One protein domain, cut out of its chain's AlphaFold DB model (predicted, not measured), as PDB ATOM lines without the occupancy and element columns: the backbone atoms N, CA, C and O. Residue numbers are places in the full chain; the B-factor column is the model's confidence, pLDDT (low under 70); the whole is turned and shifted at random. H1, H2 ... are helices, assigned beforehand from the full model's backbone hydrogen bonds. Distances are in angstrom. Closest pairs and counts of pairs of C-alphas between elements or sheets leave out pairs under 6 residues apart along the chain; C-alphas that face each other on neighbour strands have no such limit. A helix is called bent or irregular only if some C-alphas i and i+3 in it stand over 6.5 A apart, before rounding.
ATOM      1  N   ASN A   2     117.800  98.653 125.577       36.25
ATOM      2  CA  ASN A   2     117.299  99.741 124.722       36.25
ATOM      3  C   ASN A   2     116.661  99.231 123.418       36.25
ATOM      4  O   ASN A   2     115.632  99.748 122.999       36.25
ATOM      5  N   ASP A   3     117.202  98.163 122.831       44.81
ATOM      6  CA  ASP A   3     116.737  97.658 121.531       44.81
ATOM      7  C   ASP A   3     115.334  97.039 121.585       44.81
ATOM      8  O   ASP A   3     114.585  97.149 120.622       44.81
ATOM      9  N   ARG A   4     114.912  96.482 122.736       55.19
ATOM     10  CA  ARG A   4     113.543  95.953 122.911       55.19
ATOM     11  C   ARG A   4     112.478  97.054 122.926       55.19
ATOM     12  O   ARG A   4     111.370  96.815 122.468       55.19
ATOM     13  N   LEU A   5     112.791  98.240 123.456       67.44
ATOM     14  CA  LEU A   5     111.860  99.377 123.427       67.44
ATOM     15  C   LEU A   5     111.828 100.010 122.033       67.44
ATOM     16  O   LEU A   5     110.744 100.238 121.503       67.44
ATOM     17  N   LYS A   6     112.997 100.169 121.396       81.00
ATOM     18  CA  LYS A   6     113.097 100.635 120.005       81.00
ATOM     19  C   LYS A   6     112.309  99.738 119.052       81.00
ATOM     20  O   LYS A   6     111.539 100.240 118.251       81.00
ATOM     21  N   PHE A   7     112.445  98.420 119.181       87.12
ATOM     22  CA  PHE A   7     111.700  97.432 118.400       87.12
ATOM     23  C   PHE A   7     110.180  97.659 118.432       87.12
ATOM     24  O   PHE A   7     109.528  97.663 117.390       87.12
ATOM     25  N   ILE A   8     109.616  97.889 119.622       91.12
ATOM     26  CA  ILE A   8     108.180  98.140 119.781       91.12
ATOM     27  C   ILE A   8     107.780  99.493 119.186       91.12
ATOM     28  O   ILE A   8     106.731  99.580 118.550       91.12
ATOM     29  N   ASP A   9     108.604 100.531 119.353       92.81
ATOM     30  CA  ASP A   9     108.351 101.836 118.736       92.81
ATOM     31  C   ASP A   9     108.347 101.726 117.202       92.81
ATOM     32  O   ASP A   9     107.441 102.246 116.555       92.81
ATOM     33  N   ILE A  10     109.273 100.965 116.610       96.19
ATOM     34  CA  ILE A  10     109.281 100.690 115.165       96.19
ATOM     35  C   ILE A  10     108.029  99.920 114.731       96.19
ATOM     36  O   ILE A  10     107.411 100.281 113.731       96.19
ATOM     37  N   ALA A  11     107.615  98.890 115.475       96.38
ATOM     38  CA  ALA A  11     106.399  98.145 115.155       96.38
ATOM     39  C   ALA A  11     105.158  99.058 115.172       96.38
ATOM     40  O   ALA A  11     104.352  99.020 114.243       96.38
ATOM     41  N   LYS A  12     105.036  99.945 116.170       97.25
ATOM     42  CA  LYS A  12     103.977 100.970 116.212       97.25
ATOM     43  C   LYS A  12     104.068 101.949 115.047       97.25
ATOM     44  O   LYS A  12     103.031 102.335 114.520       97.25
ATOM     45  N   ALA A  13     105.279 102.339 114.646       97.81
ATOM     46  CA  ALA A  13     105.494 103.239 113.519       97.81
ATOM     47  C   ALA A  13     104.988 102.627 112.208       97.81
ATOM     48  O   ALA A  13     104.224 103.261 111.490       97.81
ATOM     49  N   ILE A  14     105.340 101.369 111.935       97.38
ATOM     50  CA  ILE A  14     104.837 100.637 110.764       97.38
ATOM     51  C   ILE A  14     103.312 100.514 110.843       97.38
ATOM     52  O   ILE A  14     102.619 100.825 109.880       97.38
ATOM     53  N   GLY A  15     102.783 100.134 112.009       97.19
ATOM     54  CA  GLY A  15     101.343 100.025 112.238       97.19
ATOM     55  C   GLY A  15     100.581 101.318 111.951       97.19
ATOM     56  O   GLY A  15      99.566 101.283 111.263       97.19
ATOM     57  N   ILE A  16     101.065 102.464 112.443       97.88
ATOM     58  CA  ILE A  16     100.360 103.742 112.278       97.88
ATOM     59  C   ILE A  16     100.496 104.306 110.858       97.88
ATOM     60  O   ILE A  16      99.564 104.936 110.359       97.88
ATOM     61  N   ILE A  17     101.609 104.024 110.172       98.19
ATOM     62  CA  ILE A  17     101.752 104.313 108.739       98.19
ATOM     63  C   ILE A  17     100.725 103.496 107.946       98.19
ATOM     64  O   ILE A  17     100.020 104.063 107.116       98.19
ATOM     65  N   CYS A  18     100.568 102.201 108.247       97.31
ATOM     66  CA  CYS A  18      99.542 101.358 107.627       97.31
ATOM     67  C   CYS A  18      98.121 101.897 107.853       97.31
ATOM     68  O   CYS A  18      97.341 101.920 106.905       97.31
ATOM     69  N   VAL A  19      97.807 102.409 109.053       96.94
ATOM     70  CA  VAL A  19      96.514 103.075 109.323       96.94
ATOM     71  C   VAL A  19      96.286 104.251 108.371       96.94
ATOM     72  O   VAL A  19      95.201 104.367 107.806       96.94
ATOM     73  N   CYS A  20      97.304 105.087 108.141       97.19
ATOM     74  CA  CYS A  20      97.198 106.199 107.194       97.19
ATOM     75  C   CYS A  20      97.014 105.697 105.753       97.19
ATOM     76  O   CYS A  20      96.148 106.204 105.043       97.19
ATOM     77  N   ILE A  21      97.758 104.662 105.340       96.69
ATOM     78  CA  ILE A  21      97.614 104.035 104.014       96.69
ATOM     79  C   ILE A  21      96.180 103.534 103.809       96.69
ATOM     80  O   ILE A  21      95.568 103.842 102.786       96.69
ATOM     81  N   GLY A  22      95.609 102.839 104.796       93.62
ATOM     82  CA  GLY A  22      94.246 102.301 104.737       93.62
ATOM     83  C   GLY A  22      93.143 103.358 104.591       93.62
ATOM     84  O   GLY A  22      92.021 103.012 104.234       93.62
ATOM     85  N   HIS A  23      93.450 104.636 104.829       93.88
ATOM     86  CA  HIS A  23      92.521 105.757 104.669       93.88
ATOM     87  C   HIS A  23      92.907 106.725 103.541       93.88
ATOM     88  O   HIS A  23      92.212 107.709 103.323       93.88
ATOM     89  N   SER A  24      93.990 106.457 102.813       94.81
ATOM     90  CA  SER A  24      94.576 107.390 101.839       94.81
ATOM     91  C   SER A  24      93.966 107.339 100.429       94.81
ATOM     92  O   SER A  24      94.436 108.052  99.545       94.81
ATOM     93  N   GLY A  25      92.949 106.498 100.198       91.19
ATOM     94  CA  GLY A  25      92.330 106.305  98.877       91.19
ATOM     95  C   GLY A  25      93.178 105.485  97.896       91.19
ATOM     96  O   GLY A  25      93.120 105.713  96.691       91.19
ATOM     97  N   THR A  26      94.016 104.574  98.404       92.38
ATOM     98  CA  THR A  26      94.803 103.632  97.584       92.38
ATOM     99  C   THR A  26      93.955 102.448  97.083       92.38
ATOM    100  O   THR A  26      92.765 102.362  97.381       92.38
ATOM    101  N   SER A  27      94.550 101.523  96.322       90.62
ATOM    102  CA  SER A  27      93.831 100.384  95.735       90.62
ATOM    103  C   SER A  27      93.242  99.437  96.785       90.62
ATOM    104  O   SER A  27      93.820  99.221  97.855       90.62
ATOM    105  N   THR A  28      92.118  98.797  96.445       88.12
ATOM    106  CA  THR A  28      91.442  97.799  97.291       88.12
ATOM    107  C   THR A  28      92.388  96.686  97.735       88.12
ATOM    108  O   THR A  28      92.334  96.265  98.893       88.12
ATOM    109  N   PHE A  29      93.300  96.254  96.860       91.38
ATOM    110  CA  PHE A  29      94.344  95.284  97.184       91.38
ATOM    111  C   PHE A  29      95.215  95.737  98.366       91.38
ATOM    112  O   PHE A  29      95.329  95.030  99.371       91.38
ATOM    113  N   ILE A  30      95.793  96.942  98.283       91.25
ATOM    114  CA  ILE A  30      96.686  97.478  99.321       91.25
ATOM    115  C   ILE A  30      95.906  97.720 100.613       91.25
ATOM    116  O   ILE A  30      96.367  97.315 101.682       91.25
ATOM    117  N   VAL A  31      94.716  98.327 100.517       90.25
ATOM    118  CA  VAL A  31      93.834  98.571 101.670       90.25
ATOM    119  C   VAL A  31      93.539  97.261 102.397       90.25
ATOM    120  O   VAL A  31      93.724  97.182 103.611       90.25
ATOM    121  N   THR A  32      93.157  96.215 101.662       90.06
ATOM    122  CA  THR A  32      92.871  94.895 102.240       90.06
ATOM    123  C   THR A  32      94.098  94.334 102.949       90.06
ATOM    124  O   THR A  32      94.006  93.949 104.112       90.06
ATOM    125  N   ALA A  33      95.266  94.351 102.300       90.06
ATOM    126  CA  ALA A  33      96.490  93.799 102.874       90.06
ATOM    127  C   ALA A  33      96.878  94.467 104.208       90.06
ATOM    128  O   ALA A  33      97.242  93.768 105.155       90.06
ATOM    129  N   VAL A  34      96.783  95.800 104.315       91.75
ATOM    130  CA  VAL A  34      97.211  96.536 105.523       91.75
ATOM    131  C   VAL A  34      96.170  96.520 106.643       91.75
ATOM    132  O   VAL A  34      96.506  96.351 107.822       91.75
ATOM    133  N   MET A  35      94.885  96.638 106.302       89.12
ATOM    134  CA  MET A  35      93.811  96.741 107.290       89.12
ATOM    135  C   MET A  35      93.591  95.445 108.076       89.12
ATOM    136  O   MET A  35      93.098  95.492 109.207       89.12
ATOM    137  N   MET A  36      94.002  94.297 107.531       89.88
ATOM    138  CA  MET A  36      93.906  93.001 108.208       89.88
ATOM    139  C   MET A  36      94.710  92.916 109.504       89.88
ATOM    140  O   MET A  36      94.331  92.154 110.391       89.88
ATOM    141  N   PHE A  37      95.801  93.677 109.634       94.00
ATOM    142  CA  PHE A  37      96.688  93.582 110.795       94.00
ATOM    143  C   PHE A  37      96.967  94.913 111.489       94.00
ATOM    144  O   PHE A  37      97.405  94.885 112.636       94.00
ATOM    145  N   GLN A  38      96.696  96.070 110.873       94.06
ATOM    146  CA  GLN A  38      97.078  97.364 111.452       94.06
ATOM    147  C   GLN A  38      96.504  97.598 112.863       94.06
ATOM    148  O   GLN A  38      97.251  97.926 113.779       94.06
ATOM    149  N   MET A  39      95.204  97.355 113.084       93.31
ATOM    150  CA  MET A  39      94.581  97.478 114.412       93.31
ATOM    151  C   MET A  39      94.893  96.275 115.319       93.31
ATOM    152  O   MET A  39      95.260  96.496 116.477       93.31
ATOM    153  N   PRO A  40      94.816  95.014 114.830       96.25
ATOM    154  CA  PRO A  40      95.317  93.838 115.550       96.25
ATOM    155  C   PRO A  40      96.713  94.004 116.147       96.25
ATOM    156  O   PRO A  40      96.935  93.621 117.293       96.25
ATOM    157  N   ASP A 204     109.966  85.510 121.186       79.75
ATOM    158  CA  ASP A 204     110.966  86.350 120.503       79.75
ATOM    159  C   ASP A 204     112.041  85.496 119.782       79.75
ATOM    160  O   ASP A 204     112.495  85.822 118.683       79.75
ATOM    161  N   ARG A 205     112.438  84.361 120.386       77.69
ATOM    162  CA  ARG A 205     113.466  83.452 119.840       77.69
ATOM    163  C   ARG A 205     113.010  82.730 118.570       77.69
ATOM    164  O   ARG A 205     113.820  82.493 117.674       77.69
ATOM    165  N   ILE A 206     111.725  82.390 118.490       78.25
ATOM    166  CA  ILE A 206     111.124  81.701 117.340       78.25
ATOM    167  C   ILE A 206     111.126  82.638 116.134       78.25
ATOM    168  O   ILE A 206     111.515  82.243 115.036       78.25
ATOM    169  N   LEU A 207     110.767  83.902 116.365       80.19
ATOM    170  CA  LEU A 207     110.716  84.921 115.325       80.19
ATOM    171  C   LEU A 207     112.098  85.178 114.714       80.19
ATOM    172  O   LEU A 207     112.225  85.230 113.493       80.19
ATOM    173  N   GLY A 208     113.152  85.230 115.536       79.12
ATOM    174  CA  GLY A 208     114.532  85.325 115.052       79.12
ATOM    175  C   GLY A 208     114.973  84.108 114.230       79.12
ATOM    176  O   GLY A 208     115.556  84.274 113.155       79.12
ATOM    177  N   LYS A 209     114.659  82.892 114.702       86.00
ATOM    178  CA  LYS A 209     115.046  81.630 114.045       86.00
ATOM    179  C   LYS A 209     114.392  81.455 112.670       86.00
ATOM    180  O   LYS A 209     115.068  81.048 111.730       86.00
ATOM    181  N   TYR A 210     113.107  81.787 112.536       86.75
ATOM    182  CA  TYR A 210     112.320  81.520 111.324       86.75
ATOM    183  C   TYR A 210     111.957  82.775 110.516       86.75
ATOM    184  O   TYR A 210     111.071  82.726 109.666       86.75
ATOM    185  N   ARG A 211     112.649  83.903 110.729       88.44
ATOM    186  CA  ARG A 211     112.315  85.206 110.116       88.44
ATOM    187  C   ARG A 211     112.101  85.182 108.598       88.44
ATOM    188  O   ARG A 211     111.189  85.839 108.117       88.44
ATOM    189  N   LYS A 212     112.913  84.426 107.842       88.88
ATOM    190  CA  LYS A 212     112.790  84.329 106.373       88.88
ATOM    191  C   LYS A 212     111.502  83.608 105.971       88.88
ATOM    192  O   LYS A 212     110.770  84.095 105.120       88.88
ATOM    193  N   THR A 213     111.216  82.484 106.626       89.25
ATOM    194  CA  THR A 213     110.006  81.688 106.398       89.25
ATOM    195  C   THR A 213     108.752  82.465 106.779       89.25
ATOM    196  O   THR A 213     107.803  82.473 106.008       89.25
ATOM    197  N   ILE A 214     108.769  83.162 107.922       89.19
ATOM    198  CA  ILE A 214     107.661  84.015 108.382       89.19
ATOM    199  C   ILE A 214     107.406  85.156 107.393       89.19
ATOM    200  O   ILE A 214     106.260  85.446 107.074       89.19
ATOM    201  N   LEU A 215     108.465  85.803 106.898       90.00
ATOM    202  CA  LEU A 215     108.332  86.903 105.946       90.00
ATOM    203  C   LEU A 215     107.709  86.422 104.632       90.00
ATOM    204  O   LEU A 215     106.753  87.031 104.162       90.00
ATOM    205  N   LEU A 216     108.195  85.304 104.083       92.12
ATOM    206  CA  LEU A 216     107.637  84.720 102.865       92.12
ATOM    207  C   LEU A 216     106.179  84.284 103.066       92.12
ATOM    208  O   LEU A 216     105.319  84.664 102.280       92.12
ATOM    209  N   SER A 217     105.875  83.539 104.135       90.75
ATOM    210  CA  SER A 217     104.517  83.040 104.379       90.75
ATOM    211  C   SER A 217     103.517  84.164 104.633       90.75
ATOM    212  O   SER A 217     102.381  84.082 104.161       90.75
ATOM    213  N   ALA A 218     103.929  85.231 105.320       92.00
ATOM    214  CA  ALA A 218     103.074  86.377 105.578       92.00
ATOM    215  C   ALA A 218     102.808  87.199 104.314       92.00
ATOM    216  O   ALA A 218     101.651  87.510 104.048       92.00
ATOM    217  N   VAL A 219     103.836  87.505 103.513       92.62
ATOM    218  CA  VAL A 219     103.666  88.252 102.254       92.62
ATOM    219  C   VAL A 219     102.788  87.471 101.278       92.62
ATOM    220  O   VAL A 219     101.830  88.031 100.749       92.62
ATOM    221  N   THR A 220     103.047  86.172 101.100       92.31
ATOM    222  CA  THR A 220     102.245  85.324 100.212       92.31
ATOM    223  C   THR A 220     100.797  85.236 100.686       92.31
ATOM    224  O   THR A 220      99.887  85.483  99.904       92.31
ATOM    225  N   THR A 221     100.557  84.942 101.968       91.00
ATOM    226  CA  THR A 221      99.185  84.800 102.489       91.00
ATOM    227  C   THR A 221      98.405  86.111 102.419       91.00
ATOM    228  O   THR A 221      97.256  86.108 101.988       91.00
ATOM    229  N   LEU A 222      99.015  87.236 102.807       91.56
ATOM    230  CA  LEU A 222      98.361  88.545 102.722       91.56
ATOM    231  C   LEU A 222      98.060  88.928 101.269       91.56
ATOM    232  O   LEU A 222      96.969  89.419 100.997       91.56
ATOM    233  N   GLY A 223      98.986  88.655 100.344       91.44
ATOM    234  CA  GLY A 223      98.786  88.896  98.916       91.44
ATOM    235  C   GLY A 223      97.658  88.049  98.329       91.44
ATOM    236  O   GLY A 223      96.802  88.579  97.630       91.44
ATOM    237  N   VAL A 224      97.600  86.758  98.670       92.25
ATOM    238  CA  VAL A 224      96.519  85.859  98.233       92.25
ATOM    239  C   VAL A 224      95.170  86.321  98.779       92.25
ATOM    240  O   VAL A 224      94.209  86.397  98.023       92.25
ATOM    241  N   ILE A 225      95.078  86.670 100.067       91.00
ATOM    242  CA  ILE A 225      93.812  87.140 100.650       91.00
ATOM    243  C   ILE A 225      93.372  88.465 100.015       91.00
ATOM    244  O   ILE A 225      92.192  88.624  99.707       91.00
ATOM    245  N   ALA A 226      94.303  89.395  99.789       89.75
ATOM    246  CA  ALA A 226      94.013  90.662  99.127       89.75
ATOM    247  C   ALA A 226      93.534  90.460  97.682       89.75
ATOM    248  O   ALA A 226      92.527  91.048  97.294       89.75
ATOM    249  N   TRP A 227      94.190  89.576  96.926       90.94
ATOM    250  CA  TRP A 227      93.794  89.224  95.562       90.94
ATOM    251  C   TRP A 227      92.412  88.563  95.515       90.94
ATOM    252  O   TRP A 227      91.556  88.968  94.737       90.94
ATOM    253  N   LEU A 228      92.141  87.599  96.400       88.19
ATOM    254  CA  LEU A 228      90.823  86.962  96.501       88.19
ATOM    255  C   LEU A 228      89.720  87.971  96.855       88.19
ATOM    256  O   LEU A 228      88.609  87.869  96.336       88.19
ATOM    257  N   ASN A 229      90.012  88.946  97.721       88.12
ATOM    258  CA  ASN A 229      89.068  90.010  98.053       88.12
ATOM    259  C   ASN A 229      88.790  90.922  96.851       88.12
ATOM    260  O   ASN A 229      87.639  91.255  96.593       88.12
ATOM    261  N   GLU A 230      89.825  91.288  96.095       85.81
ATOM    262  CA  GLU A 230      89.702  92.103  94.882       85.81
ATOM    263  C   GLU A 230      88.901  91.392  93.780       85.81
ATOM    264  O   GLU A 230      88.073  92.011  93.121       85.81
ATOM    265  N   MET A 231      89.066  90.074  93.658       83.75
ATOM    266  CA  MET A 231      88.295  89.224  92.744       83.75
ATOM    267  C   MET A 231      86.860  88.939  93.238       83.75
ATOM    268  O   MET A 231      86.124  88.199  92.590       83.75
ATOM    269  N   GLY A 232      86.451  89.493  94.388       82.00
ATOM    270  CA  GLY A 232      85.088  89.380  94.918       82.00
ATOM    271  C   GLY A 232      84.753  88.050  95.606       82.00
ATOM    272  O   GLY A 232      83.587  87.794  95.897       82.00
ATOM    273  N   TYR A 233      85.744  87.203  95.912       76.56
ATOM    274  CA  TYR A 233      85.513  85.908  96.577       76.56
ATOM    275  C   TYR A 233      85.126  86.035  98.057       76.56
ATOM    276  O   TYR A 233      84.602  85.087  98.645       76.56
ATOM    277  N   PHE A 234      85.366  87.191  98.679       74.69
ATOM    278  CA  PHE A 234      84.896  87.488 100.028       74.69
ATOM    279  C   PHE A 234      83.723  88.466  99.982       74.69
ATOM    280  O   PHE A 234      83.859  89.581  99.491       74.69
ATOM    281  N   SER A 235      82.594  88.091 100.588       68.62
ATOM    282  CA  SER A 235      81.493  89.032 100.839       68.62
ATOM    283  C   SER A 235      81.865  90.091 101.888       68.62
ATOM    284  O   SER A 235      81.427  91.235 101.811       68.62
ATOM    285  N   ASP A 236      82.688  89.710 102.872       80.00
ATOM    286  CA  ASP A 236      83.349  90.598 103.833       80.00
ATOM    287  C   ASP A 236      84.583  89.885 104.413       80.00
ATOM    288  O   ASP A 236      84.475  89.049 105.322       80.00
ATOM    289  N   VAL A 237      85.771  90.206 103.889       82.12
ATOM    290  CA  VAL A 237      87.047  89.582 104.293       82.12
ATOM    291  C   VAL A 237      87.318  89.701 105.799       82.12
ATOM    292  O   VAL A 237      87.927  88.814 106.398       82.12
ATOM    293  N   TYR A 238      86.798  90.743 106.455       78.00
ATOM    294  CA  TYR A 238      86.987  90.965 107.890       78.00
ATOM    295  C   TYR A 238      86.085  90.082 108.754       78.00
ATOM    296  O   TYR A 238      86.446  89.782 109.899       78.00
ATOM    297  N   ASN A 239      84.934  89.648 108.234       83.25
ATOM    298  CA  ASN A 239      84.057  88.700 108.928       83.25
ATOM    299  C   ASN A 239      84.442  87.243 108.668       83.25
ATOM    300  O   ASN A 239      84.070  86.378 109.460       83.25
ATOM    301  N   ASN A 240      85.227  86.961 107.624       87.94
ATOM    302  CA  ASN A 240      85.754  85.622 107.412       87.94
ATOM    303  C   ASN A 240      86.716  85.240 108.555       87.94
ATOM    304  O   ASN A 240      87.747  85.883 108.771       87.94
ATOM    305  N   ILE A 241      86.364  84.194 109.307       88.81
ATOM    306  CA  ILE A 241      87.109  83.746 110.493       88.81
ATOM    307  C   ILE A 241      88.550  83.389 110.115       88.81
ATOM    308  O   ILE A 241      89.485  83.888 110.739       88.81
ATOM    309  N   GLY A 242      88.723  82.572 109.070       86.69
ATOM    310  CA  GLY A 242      90.030  82.099 108.616       86.69
ATOM    311  C   GLY A 242      90.899  83.232 108.085       86.69
ATOM    312  O   GLY A 242      92.012  83.425 108.572       86.69
ATOM    313  N   ALA A 243      90.371  84.030 107.150       87.88
ATOM    314  CA  ALA A 243      91.114  85.136 106.550       87.88
ATOM    315  C   ALA A 243      91.527  86.168 107.610       87.88
ATOM    316  O   ALA A 243      92.700  86.524 107.698       87.88
ATOM    317  N   SER A 244      90.605  86.598 108.477       88.56
ATOM    318  CA  SER A 244      90.909  87.615 109.491       88.56
ATOM    319  C   SER A 244      91.866  87.130 110.590       88.56
ATOM    320  O   SER A 244      92.717  87.906 111.026       88.56
ATOM    321  N   ALA A 245      91.786  85.865 111.022       91.31
ATOM    322  CA  ALA A 245      92.737  85.303 111.982       91.31
ATOM    323  C   ALA A 245      94.128  85.118 111.355       91.31
ATOM    324  O   ALA A 245      95.124  85.580 111.920       91.31
ATOM    325  N   ALA A 246      94.197  84.492 110.175       91.25
ATOM    326  CA  ALA A 246      95.452  84.221 109.479       91.25
ATOM    327  C   ALA A 246      96.153  85.517 109.056       91.25
ATOM    328  O   ALA A 246      97.320  85.715 109.390       91.25
ATOM    329  N   GLY A 247      95.443  86.435 108.394       91.62
ATOM    330  CA  GLY A 247      96.019  87.711 107.971       91.62
ATOM    331  C   GLY A 247      96.381  88.620 109.142       91.62
ATOM    332  O   GLY A 247      97.427  89.263 109.104       91.62
ATOM    333  N   GLY A 248      95.602  88.614 110.228       94.19
ATOM    334  CA  GLY A 248      95.954  89.342 111.447       94.19
ATOM    335  C   GLY A 248      97.253  88.833 112.079       94.19
ATOM    336  O   GLY A 248      98.179  89.610 112.296       94.19
ATOM    337  N   LEU A 249      97.364  87.525 112.341       94.62
ATOM    338  CA  LEU A 249      98.543  86.941 112.995       94.62
ATOM    339  C   LEU A 249      99.795  86.973 112.110       94.62
ATOM    340  O   LEU A 249     100.884  87.292 112.599       94.62
ATOM    341  N   LEU A 250      99.662  86.671 110.817       93.38
ATOM    342  CA  LEU A 250     100.783  86.717 109.880       93.38
ATOM    343  C   LEU A 250     101.214  88.154 109.586       93.38
ATOM    344  O   LEU A 250     102.412  88.415 109.554       93.38
ATOM    345  N   GLY A 251     100.280  89.097 109.461       95.00
ATOM    346  CA  GLY A 251     100.605  90.515 109.307       95.00
ATOM    347  C   GLY A 251     101.295  91.101 110.537       95.00
ATOM    348  O   GLY A 251     102.302  91.794 110.406       95.00
ATOM    349  N   ILE A 252     100.854  90.742 111.747       96.00
ATOM    350  CA  ILE A 252     101.579  91.083 112.980       96.00
ATOM    351  C   ILE A 252     102.992  90.496 112.943       96.00
ATOM    352  O   ILE A 252     103.965  91.212 113.174       96.00
ATOM    353  N   SER A 253     103.121  89.211 112.609       93.69
ATOM    354  CA  SER A 253     104.418  88.529 112.546       93.69
ATOM    355  C   SER A 253     105.355  89.164 111.517       93.69
ATOM    356  O   SER A 253     106.540  89.336 111.800       93.69
ATOM    357  N   LEU A 254     104.830  89.582 110.362       94.38
ATOM    358  CA  LEU A 254     105.557  90.330 109.338       94.38
ATOM    359  C   LEU A 254     106.104  91.642 109.898       94.38
ATOM    360  O   LEU A 254     107.302  91.899 109.789       94.38
ATOM    361  N   VAL A 255     105.255  92.447 110.544       95.56
ATOM    362  CA  VAL A 255     105.676  93.728 111.129       95.56
ATOM    363  C   VAL A 255     106.734  93.520 112.207       95.56
ATOM    364  O   VAL A 255     107.730  94.239 112.229       95.56
ATOM    365  N   LEU A 256     106.565  92.516 113.068       93.44
ATOM    366  CA  LEU A 256     107.556  92.173 114.085       93.44
ATOM    367  C   LEU A 256     108.885  91.736 113.447       93.44
ATOM    368  O   LEU A 256     109.942  92.171 113.886       93.44
ATOM    369  N   VAL A 257     108.881  90.945 112.372       91.94
ATOM    370  CA  VAL A 257     110.121  90.607 111.651       91.94
ATOM    371  C   VAL A 257     110.776  91.857 111.068       91.94
ATOM    372  O   VAL A 257     111.975  92.054 111.268       91.94
ATOM    373  N   ILE A 258     110.014  92.733 110.409       92.00
ATOM    374  CA  ILE A 258     110.544  93.975 109.829       92.00
ATOM    375  C   ILE A 258     111.151  94.864 110.925       92.00
ATOM    376  O   ILE A 258     112.299  95.298 110.812       92.00
ATOM    377  N   ALA A 259     110.437  95.056 112.033       92.94
ATOM    378  CA  ALA A 259     110.901  95.841 113.172       92.94
ATOM    379  C   ALA A 259     112.158  95.255 113.846       92.94
ATOM    380  O   ALA A 259     112.896  95.970 114.530       92.94
ATOM    381  N   SER A 260     112.434  93.958 113.657       88.19
ATOM    382  CA  SER A 260     113.595  93.279 114.247       88.19
ATOM    383  C   SER A 260     114.925  93.593 113.552       88.19
ATOM    384  O   SER A 260     115.983  93.347 114.131       88.19
ATOM    385  N   PHE A 261     114.911  94.133 112.329       87.56
ATOM    386  CA  PHE A 261     116.153  94.402 111.609       87.56
ATOM    387  C   PHE A 261     116.864  95.667 112.126       87.56
ATOM    388  O   PHE A 261     116.252  96.718 112.319       87.56
ATOM    389  N   GLY A 262     118.194  95.593 112.263       83.81
ATOM    390  CA  GLY A 262     119.013  96.639 112.897       83.81
ATOM    391  C   GLY A 262     118.944  98.025 112.239       83.81
ATOM    392  O   GLY A 262     118.871  99.029 112.940       83.81
ATOM    393  N   TRP A 263     118.895  98.100 110.906       85.81
ATOM    394  CA  TRP A 263     118.704  99.359 110.166       85.81
ATOM    395  C   TRP A 263     117.426 100.122 110.555       85.81
ATOM    396  O   TRP A 263     117.482 101.335 110.747       85.81
ATOM    397  N   PHE A 264     116.299  99.430 110.767       88.44
ATOM    398  CA  PHE A 264     115.072 100.059 111.257       88.44
ATOM    399  C   PHE A 264     115.205 100.484 112.720       88.44
ATOM    400  O   PHE A 264     114.827 101.599 113.068       88.44
ATOM    401  N   GLN A 265     115.808  99.648 113.569       85.44
ATOM    402  CA  GLN A 265     116.012  99.962 114.990       85.44
ATOM    403  C   GLN A 265     116.943 101.160 115.232       85.44
ATOM    404  O   GLN A 265     116.873 101.784 116.288       85.44
ATOM    405  N   ASN A 266     117.790 101.505 114.261       85.81
ATOM    406  CA  ASN A 266     118.667 102.675 114.318       85.81
ATOM    407  C   ASN A 266     118.042 103.939 113.697       85.81
ATOM    408  O   ASN A 266     118.642 105.012 113.758       85.81
ATOM    409  N   ASN A 267     116.832 103.857 113.132       90.81
ATOM    410  CA  ASN A 267     116.181 104.993 112.490       90.81
ATOM    411  C   ASN A 267     115.415 105.862 113.505       90.81
ATOM    412  O   ASN A 267     114.306 105.537 113.937       90.81
ATOM    413  N   LYS A 268     115.992 107.024 113.838       90.19
ATOM    414  CA  LYS A 268     115.407 107.994 114.781       90.19
ATOM    415  C   LYS A 268     114.024 108.515 114.368       90.19
ATOM    416  O   LYS A 268     113.214 108.806 115.244       90.19
ATOM    417  N   TYR A 269     113.736 108.612 113.069       93.25
ATOM    418  CA  TYR A 269     112.456 109.123 112.573       93.25
ATOM    419  C   TYR A 269     111.335 108.110 112.779       93.25
ATOM    420  O   TYR A 269     110.272 108.472 113.271       93.25
ATOM    421  N   LEU A 270     111.586 106.831 112.489       94.75
ATOM    422  CA  LEU A 270     110.602 105.776 112.735       94.75
ATOM    423  C   LEU A 270     110.327 105.601 114.230       94.75
ATOM    424  O   LEU A 270     109.169 105.503 114.621       94.75
ATOM    425  N   ILE A 271     111.359 105.655 115.079       91.44
ATOM    426  CA  ILE A 271     111.164 105.652 116.539       91.44
ATOM    427  C   ILE A 271     110.267 106.826 116.955       91.44
ATOM    428  O   ILE A 271     109.350 106.653 117.757       91.44
ATOM    429  N   GLN A 272     110.500 108.017 116.397       93.38
ATOM    430  CA  GLN A 272     109.697 109.196 116.707       93.38
ATOM    431  C   GLN A 272     108.239 109.055 116.246       93.38
ATOM    432  O   GLN A 272     107.335 109.374 117.013       93.38
ATOM    433  N   ILE A 273     107.998 108.529 115.041       97.31
ATOM    434  CA  ILE A 273     106.650 108.232 114.531       97.31
ATOM    435  C   ILE A 273     105.933 107.254 115.472       97.31
ATOM    436  O   ILE A 273     104.790 107.492 115.854       97.31
ATOM    437  N   GLY A 274     106.621 106.196 115.912       95.00
ATOM    438  CA  GLY A 274     106.084 105.221 116.861       95.00
ATOM    439  C   GLY A 274     105.693 105.826 118.209       95.00
ATOM    440  O   GLY A 274     104.646 105.483 118.761       95.00
ATOM    441  N   LYS A 275     106.492 106.770 118.722       92.06
ATOM    442  CA  LYS A 275     106.192 107.518 119.955       92.06
ATOM    443  C   LYS A 275     105.004 108.471 119.808       92.06
ATOM    444  O   LYS A 275     104.320 108.721 120.795       92.06
ATOM    445  N   CYS A 276     104.756 108.970 118.599       95.31
ATOM    446  CA  CYS A 276     103.648 109.867 118.260       95.31
ATOM    447  C   CYS A 276     102.425 109.134 117.676       95.31
ATOM    448  O   CYS A 276     101.565 109.766 117.062       95.31
ATOM    449  N   SER A 277     102.319 107.807 117.830       95.88
ATOM    450  CA  SER A 277     101.246 107.027 117.194       95.88
ATOM    451  C   SER A 277      99.841 107.463 117.627       95.88
ATOM    452  O   SER A 277      98.902 107.362 116.844       95.88
ATOM    453  N   LEU A 278      99.689 107.948 118.866       94.38
ATOM    454  CA  LEU A 278      98.421 108.464 119.389       94.38
ATOM    455  C   LEU A 278      98.015 109.765 118.690       94.38
ATOM    456  O   LEU A 278      96.875 109.895 118.259       94.38
ATOM    457  N   GLU A 279      98.945 110.711 118.567       95.94
ATOM    458  CA  GLU A 279      98.720 111.985 117.887       95.94
ATOM    459  C   GLU A 279      98.411 111.781 116.402       95.94
ATOM    460  O   GLU A 279      97.482 112.393 115.883       95.94
ATOM    461  N   ILE A 280      99.133 110.880 115.727       97.81
ATOM    462  CA  ILE A 280      98.853 110.532 114.327       97.81
ATOM    463  C   ILE A 280      97.447 109.934 114.203       97.81
ATOM    464  O   ILE A 280      96.654 110.386 113.378       97.81
ATOM    465  N   MET A 281      97.092 108.973 115.062       94.94
ATOM    466  CA  MET A 281      95.750 108.387 115.070       94.94
ATOM    467  C   MET A 281      94.660 109.449 115.263       94.94
ATOM    468  O   MET A 281      93.631 109.377 114.600       94.94
ATOM    469  N   ALA A 282      94.890 110.434 116.130       95.06
ATOM    470  CA  ALA A 282      93.924 111.487 116.412       95.06
ATOM    471  C   ALA A 282      93.786 112.518 115.285       95.06
ATOM    472  O   ALA A 282      92.688 113.025 115.087       95.06
ATOM    473  N   LEU A 283      94.868 112.839 114.567       96.69
ATOM    474  CA  LEU A 283      94.942 114.028 113.706       96.69
ATOM    475  C   LEU A 283      95.065 113.735 112.201       96.69
ATOM    476  O   LEU A 283      94.947 114.664 111.404       96.69
ATOM    477  N   HIS A 284      95.306 112.489 111.777       97.44
ATOM    478  CA  HIS A 284      95.579 112.187 110.362       97.44
ATOM    479  C   HIS A 284      94.434 112.573 109.408       97.44
ATOM    480  O   HIS A 284      94.723 113.087 108.331       97.44
ATOM    481  N   PHE A 285      93.158 112.412 109.792       96.38
ATOM    482  CA  PHE A 285      92.032 112.839 108.946       96.38
ATOM    483  C   PHE A 285      91.995 114.355 108.738       96.38
ATOM    484  O   PHE A 285      91.753 114.814 107.625       96.38
ATOM    485  N   LEU A 286      92.286 115.141 109.779       96.44
ATOM    486  CA  LEU A 286      92.407 116.591 109.641       96.44
ATOM    487  C   LEU A 286      93.629 116.955 108.781       96.44
ATOM    488  O   LEU A 286      93.544 117.819 107.913       96.44
ATOM    489  N   ALA A 287      94.754 116.261 108.968       97.50
ATOM    490  CA  ALA A 287      95.963 116.470 108.174       97.50
ATOM    491  C   ALA A 287      95.755 116.156 106.680       97.50
ATOM    492  O   ALA A 287      96.291 116.867 105.830       97.50
ATOM    493  N   PHE A 288      94.943 115.151 106.334       97.75
ATOM    494  CA  PHE A 288      94.609 114.833 104.941       97.75
ATOM    495  C   PHE A 288      93.985 116.015 104.198       97.75
ATOM    496  O   PHE A 288      94.269 116.198 103.014       97.75
ATOM    497  N   LYS A 289      93.229 116.878 104.883       97.06
ATOM    498  CA  LYS A 289      92.588 118.042 104.261       97.06
ATOM    499  C   LYS A 289      93.586 119.027 103.643       97.06
ATOM    500  O   LYS A 289      93.240 119.706 102.684       97.06
ATOM    501  N   ILE A 290      94.844 119.034 104.094       97.38
ATOM    502  CA  ILE A 290      95.929 119.799 103.454       97.38
ATOM    503  C   ILE A 290      96.176 119.293 102.026       97.38
ATOM    504  O   ILE A 290      96.282 120.086 101.093       97.38
ATOM    505  N   VAL A 291      96.228 117.973 101.834       97.62
ATOM    506  CA  VAL A 291      96.407 117.365 100.506       97.62
ATOM    507  C   VAL A 291      95.147 117.543  99.665       97.62
ATOM    508  O   VAL A 291      95.253 117.881  98.490       97.62
ATOM    509  N   SER A 292      93.959 117.400 100.259       97.31
ATOM    510  CA  SER A 292      92.692 117.668  99.568       97.31
ATOM    511  C   SER A 292      92.620 119.103  99.040       97.31
ATOM    512  O   SER A 292      92.231 119.308  97.894       97.31
ATOM    513  N   LEU A 293      93.069 120.089  99.821       97.19
ATOM    514  CA  LEU A 293      93.143 121.483  99.385       97.19
ATOM    515  C   LEU A 293      94.115 121.671  98.207       97.19
ATOM    516  O   LEU A 293      93.784 122.358  97.245       97.19
ATOM    517  N   ILE A 294      95.286 121.025  98.244       96.75
ATOM    518  CA  ILE A 294      96.258 121.058  97.136       96.75
ATOM    519  C   ILE A 294      95.643 120.476  95.856       96.75
ATOM    520  O   ILE A 294      95.756 121.077  94.788       96.75
ATOM    521  N   ILE A 295      94.952 119.339  95.963       96.88
ATOM    522  CA  ILE A 295      94.242 118.713  94.841       96.88
ATOM    523  C   ILE A 295      93.173 119.662  94.288       96.88
ATOM    524  O   ILE A 295      93.101 119.855  93.077       96.88
ATOM    525  N   ILE A 296      92.378 120.296  95.152       96.94
ATOM    526  CA  ILE A 296      91.352 121.263  94.743       96.94
ATOM    527  C   ILE A 296      91.956 122.399  93.916       96.94
ATOM    528  O   ILE A 296      91.416 122.734  92.863       96.94
ATOM    529  N   ILE A 297      93.091 122.947  94.351       96.81
ATOM    530  CA  ILE A 297      93.784 124.037  93.653       96.81
ATOM    531  C   ILE A 297      94.310 123.568  92.287       96.81
ATOM    532  O   ILE A 297      94.093 124.247  91.284       96.81
ATOM    533  N   ILE A 298      94.971 122.407  92.230       96.31
ATOM    534  CA  ILE A 298      95.593 121.885  91.001       96.31
ATOM    535  C   ILE A 298      94.541 121.514  89.953       96.31
ATOM    536  O   ILE A 298      94.663 121.898  88.791       96.31
ATOM    537  N   TYR A 299      93.501 120.786  90.359       95.38
ATOM    538  CA  TYR A 299      92.455 120.295  89.458       95.38
ATOM    539  C   TYR A 299      91.287 121.278  89.295       95.38
ATOM    540  O   TYR A 299      90.326 120.963  88.598       95.38
ATOM    541  N   ARG A 300      91.362 122.463  89.922       96.06
ATOM    542  CA  ARG A 300      90.316 123.502  89.910       96.06
ATOM    543  C   ARG A 300      88.937 122.962  90.304       96.06
ATOM    544  O   ARG A 300      87.925 123.278  89.683       96.06
ATOM    545  N   LEU A 301      88.910 122.119  91.333       95.94
ATOM    546  CA  LEU A 301      87.673 121.559  91.872       95.94
ATOM    547  C   LEU A 301      86.937 122.609  92.726       95.94
ATOM    548  O   LEU A 301      87.561 123.548  93.223       95.94
ATOM    549  N   PRO A 302      85.618 122.471  92.941       94.69
ATOM    550  CA  PRO A 302      84.908 123.346  93.866       94.69
ATOM    551  C   PRO A 302      85.398 123.129  95.306       94.69
ATOM    552  O   PRO A 302      85.599 121.993  95.736       94.69
ATOM    553  N   VAL A 303      85.543 124.221  96.072       93.62
ATOM    554  CA  VAL A 303      86.038 124.194  97.465       93.62
ATOM    555  C   VAL A 303      85.189 123.312  98.386       93.62
ATOM    556  O   VAL A 303      85.698 122.765  99.356       93.62
ATOM    557  N   THR A 304      83.917 123.097  98.046       91.12
ATOM    558  CA  THR A 304      83.010 122.196  98.770       91.12
ATOM    559  C   THR A 304      83.507 120.751  98.814       91.12
ATOM    560  O   THR A 304      83.194 120.041  99.760       91.12
ATOM    561  N   ARG A 305      84.352 120.323  97.863       94.19
ATOM    562  CA  ARG A 305      85.009 119.001  97.875       94.19
ATOM    563  C   ARG A 305      85.994 118.833  99.032       94.19
ATOM    564  O   ARG A 305      86.426 117.720  99.307       94.19
ATOM    565  N   LEU A 306      86.343 119.911  99.736       95.06
ATOM    566  CA  LEU A 306      87.186 119.837 100.923       95.06
ATOM    567  C   LEU A 306      86.490 119.076 102.065       95.06
ATOM    568  O   LEU A 306      87.178 118.521 102.922       95.06
ATOM    569  N   SER A 307      85.159 118.952 102.040       94.12
ATOM    570  CA  SER A 307      84.400 118.133 102.989       94.12
ATOM    571  C   SER A 307      84.487 116.627 102.706       94.12
ATOM    572  O   SER A 307      84.165 115.844 103.589       94.12
ATOM    573  N   ASP A 308      84.977 116.176 101.542       94.00
ATOM    574  CA  ASP A 308      84.992 114.749 101.176       94.00
ATOM    575  C   ASP A 308      85.771 113.879 102.179       94.00
ATOM    576  O   ASP A 308      86.876 114.228 102.607       94.00
ATOM    577  N   TYR A 309      85.212 112.720 102.545       89.94
ATOM    578  CA  TYR A 309      85.780 111.823 103.554       89.94
ATOM    579  C   TYR A 309      86.191 110.463 102.986       89.94
ATOM    580  O   TYR A 309      85.393 109.848 102.282       89.94
ATOM    581  N   PRO A 310      87.343 109.901 103.394       91.19
ATOM    582  CA  PRO A 310      88.430 110.546 104.141       91.19
ATOM    583  C   PRO A 310      89.326 111.426 103.250       91.19
ATOM    584  O   PRO A 310      90.083 112.246 103.770       91.19
ATOM    585  N   VAL A 311      89.250 111.245 101.928       94.81
ATOM    586  CA  VAL A 311      90.077 111.902 100.907       94.81
ATOM    587  C   VAL A 311      89.244 112.232  99.666       94.81
ATOM    588  O   VAL A 311      88.167 111.672  99.471       94.81
ATOM    589  N   ILE A 312      89.773 113.090  98.792       94.38
ATOM    590  CA  ILE A 312      89.234 113.282  97.437       94.38
ATOM    591  C   ILE A 312      89.780 112.166  96.541       94.38
ATOM    592  O   ILE A 312      90.989 112.087  96.316       94.38
ATOM    593  N   GLU A 313      88.895 111.317  96.020       86.00
ATOM    594  CA  GLU A 313      89.264 110.252  95.086       86.00
ATOM    595  C   GLU A 313      89.591 110.831  93.705       86.00
ATOM    596  O   GLU A 313      88.710 111.252  92.956       86.00
ATOM    597  N   THR A 314      90.881 110.868  93.374       81.31
ATOM    598  CA  THR A 314      91.391 111.326  92.068       81.31
ATOM    599  C   THR A 314      92.216 110.263  91.337       81.31
ATOM    600  O   THR A 314      92.718 110.520  90.246       81.31
ATOM    601  N   GLY A 315      92.393 109.080  91.940       79.12
ATOM    602  CA  GLY A 315      93.287 108.030  91.443       79.12
ATOM    603  C   GLY A 315      94.777 108.407  91.488       79.12
ATOM    604  O   GLY A 315      95.177 109.421  92.070       79.12
ATOM    605  N   GLY A 316      95.622 107.573  90.877       86.38
ATOM    606  CA  GLY A 316      97.063 107.821  90.755       86.38
ATOM    607  C   GLY A 316      97.846 107.676  92.069       86.38
ATOM    608  O   GLY A 316      97.560 106.805  92.888       86.38
ATOM    609  N   LEU A 317      98.875 108.512  92.258       92.06
ATOM    610  CA  LEU A 317      99.828 108.418  93.378       92.06
ATOM    611  C   LEU A 317      99.512 109.350  94.565       92.06
ATOM    612  O   LEU A 317     100.296 109.424  95.512       92.06
ATOM    613  N   TRP A 318      98.364 110.038  94.560       95.00
ATOM    614  CA  TRP A 318      97.978 110.984  95.620       95.00
ATOM    615  C   TRP A 318      97.897 110.355  97.015       95.00
ATOM    616  O   TRP A 318      98.167 111.021  98.015       95.00
ATOM    617  N   TRP A 319      97.604 109.057  97.091       95.06
ATOM    618  CA  TRP A 319      97.570 108.301  98.342       95.06
ATOM    619  C   TRP A 319      98.919 108.318  99.093       95.06
ATOM    620  O   TRP A 319      98.948 108.282 100.327       95.06
ATOM    621  N   ILE A 320     100.046 108.454  98.375       96.38
ATOM    622  CA  ILE A 320     101.383 108.610  98.970       96.38
ATOM    623  C   ILE A 320     101.473 109.959  99.686       96.38
ATOM    624  O   ILE A 320     101.902 110.017 100.839       96.38
ATOM    625  N   CYS A 321     101.018 111.037  99.041       97.00
ATOM    626  CA  CYS A 321     100.988 112.374  99.633       97.00
ATOM    627  C   CYS A 321     100.084 112.413 100.869       97.00
ATOM    628  O   CYS A 321     100.515 112.905 101.911       97.00
ATOM    629  N   TYR A 322      98.878 111.838 100.788       97.81
ATOM    630  CA  TYR A 322      97.986 111.698 101.942       97.81
ATOM    631  C   TYR A 322      98.679 110.957 103.087       97.81
ATOM    632  O   TYR A 322      98.727 111.473 104.201       97.81
ATOM    633  N   THR A 323      99.296 109.803 102.817       97.75
ATOM    634  CA  THR A 323     100.013 109.018 103.836       97.75
ATOM    635  C   THR A 323     101.140 109.820 104.492       97.75
ATOM    636  O   THR A 323     101.228 109.865 105.719       97.75
ATOM    637  N   LEU A 324     101.987 110.482 103.697       97.94
ATOM    638  CA  LEU A 324     103.100 111.283 104.208       97.94
ATOM    639  C   LEU A 324     102.606 112.442 105.076       97.94
ATOM    640  O   LEU A 324     103.084 112.614 106.194       97.94
ATOM    641  N   VAL A 325     101.622 113.209 104.601       98.25
ATOM    642  CA  VAL A 325     101.076 114.357 105.340       98.25
ATOM    643  C   VAL A 325     100.347 113.904 106.605       98.25
ATOM    644  O   VAL A 325     100.569 114.482 107.672       98.25
ATOM    645  N   GLY A 326      99.560 112.829 106.523       97.81
ATOM    646  CA  GLY A 326      98.855 112.235 107.660       97.81
ATOM    647  C   GLY A 326      99.777 111.775 108.785       97.81
ATOM    648  O   GLY A 326      99.379 111.816 109.944       97.81
ATOM    649  N   VAL A 327     101.020 111.399 108.472       98.38
ATOM    650  CA  VAL A 327     102.035 111.021 109.467       98.38
ATOM    651  C   VAL A 327     102.866 112.224 109.915       98.38
ATOM    652  O   VAL A 327     103.038 112.452 111.113       98.38
ATOM    653  N   CYS A 328     103.406 113.000 108.975       98.06
ATOM    654  CA  CYS A 328     104.374 114.052 109.274       98.06
ATOM    655  C   CYS A 328     103.750 115.239 110.013       98.06
ATOM    656  O   CYS A 328     104.362 115.737 110.958       98.06
ATOM    657  N   VAL A 329     102.547 115.682 109.632       98.00
ATOM    658  CA  VAL A 329     101.916 116.862 110.247       98.00
ATOM    659  C   VAL A 329     101.626 116.636 111.736       98.00
ATOM    660  O   VAL A 329     102.091 117.448 112.540       98.00
ATOM    661  N   PRO A 330     100.978 115.532 112.164       97.81
ATOM    662  CA  PRO A 330     100.767 115.279 113.590       97.81
ATOM    663  C   PRO A 330     102.068 115.172 114.397       97.81
ATOM    664  O   PRO A 330     102.146 115.681 115.516       97.81
ATOM    665  N   VAL A 331     103.117 114.563 113.827       97.12
ATOM    666  CA  VAL A 331     104.438 114.471 114.473       97.12
ATOM    667  C   VAL A 331     105.049 115.860 114.673       97.12
ATOM    668  O   VAL A 331     105.526 116.167 115.766       97.12
ATOM    669  N   ILE A 332     105.016 116.714 113.646       96.75
ATOM    670  CA  ILE A 332     105.539 118.084 113.719       96.75
ATOM    671  C   ILE A 332     104.762 118.898 114.755       96.75
ATOM    672  O   ILE A 332     105.385 119.542 115.599       96.75
TER     673      ILE A 332
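AT A GLANCE: This is residues 2 to 40 and 204 to 332 of the 752 residues of the protein "PS_pyruv_trans domain-containing protein" of Robinsoniella sp. RHS (UniProt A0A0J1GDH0). This is a flat slab of crossed helices with the long helix H1 running through its middle. On one side of H1 lie H4 and H5, crossed over each other, with H2 folded back from H1 onto H4; on the other side H7 and the crossed pair H8 and H10 pack on H1, and small H9 sits beyond H8. The printed part has 168 residues with ten named helices, H1 to H10 in chain order, and no named strand; its class is all helix. It is compact, with a radius of gyration of the C-alphas of 17.2 A, and spans 55 by 42 by 22 A.

IN THESE COORDINATES: Find C-alpha 277 at (101.246, 107.027, 117.194); from there H8, residues 277 to 299, runs 32.0 A. It is irregular, with C-alphas 282 and 285 7.8 A apart, and has a kink of 55 degrees near residue 284. H1, residues 2 to 23, begins at C-alpha 2 (117.299, 99.741, 124.722) and is 32.4 A long. Then find H2 at 28 to 35, H3 at 204 to 209, H4 at 211 to 230 over 28.1 A, H5 at 241 to 259 over 26.8 A, H6 at 262 to 265, H7 at 268 to 275 and H9 at 303 to 307. H10, residues 318 to 332, runs 20.9 A to C-alpha 332 at (105.539, 118.084, 113.719).

HOW THE PARTS SIT: Start at H1, the hub, which touches six helices. Its residues 12 to 20 touch H8, closest at C-alphas Ile 16 and Ser 277, 6.0 A. H8 touches H10 at a steep tilt of 48 degrees, opposite ways; C-alphas His 284 and Gly 326 are closest, 4.2 A. H7 is about perpendicular to H1, at 74 degrees, with closest C-alphas Ala 13 and Gly 274, 3.9 A. H6 touches H1 with closest C-alphas Lys 6 and Gln 265, 5.8 A. H9 touches H8, closest at C-alphas Ser 292 and Leu 306, 6.1 A. H1 and H2 form a hairpin, a shallow tilt of 34.6 degrees, only just short of steep. H4 and H5 form another, with closest C-alphas Ala 218 and Leu 250, 4.9 A. H3 and H5 only just touch, with 3 pairs of C-alphas within 8 A. In H2, H3, H4, H5 and H7 every O i to N i+4 pair is within hydrogen-bond range; H1 has 17 of 18, H8 14 of 19, H10 10 of 11 and H9 0 of 1, with 2 of 2 O i to N i+3 pairs, while H6 is too short for an O i to N i+4 pair.

THE WHOLE: Look for the two farthest C-alphas, Arg 205 and Pro 302, 55.5 A apart. Residues 41 to 203 are not printed, and C-alphas 40 and 204 are 18.0 A apart across the cut. Of the links that are printed whole, H4 to H5 and H9 to H10 are short and the others tight. Mean pLDDT of the printed part is 90.8; residues 2 to 5 and 235 are under 70.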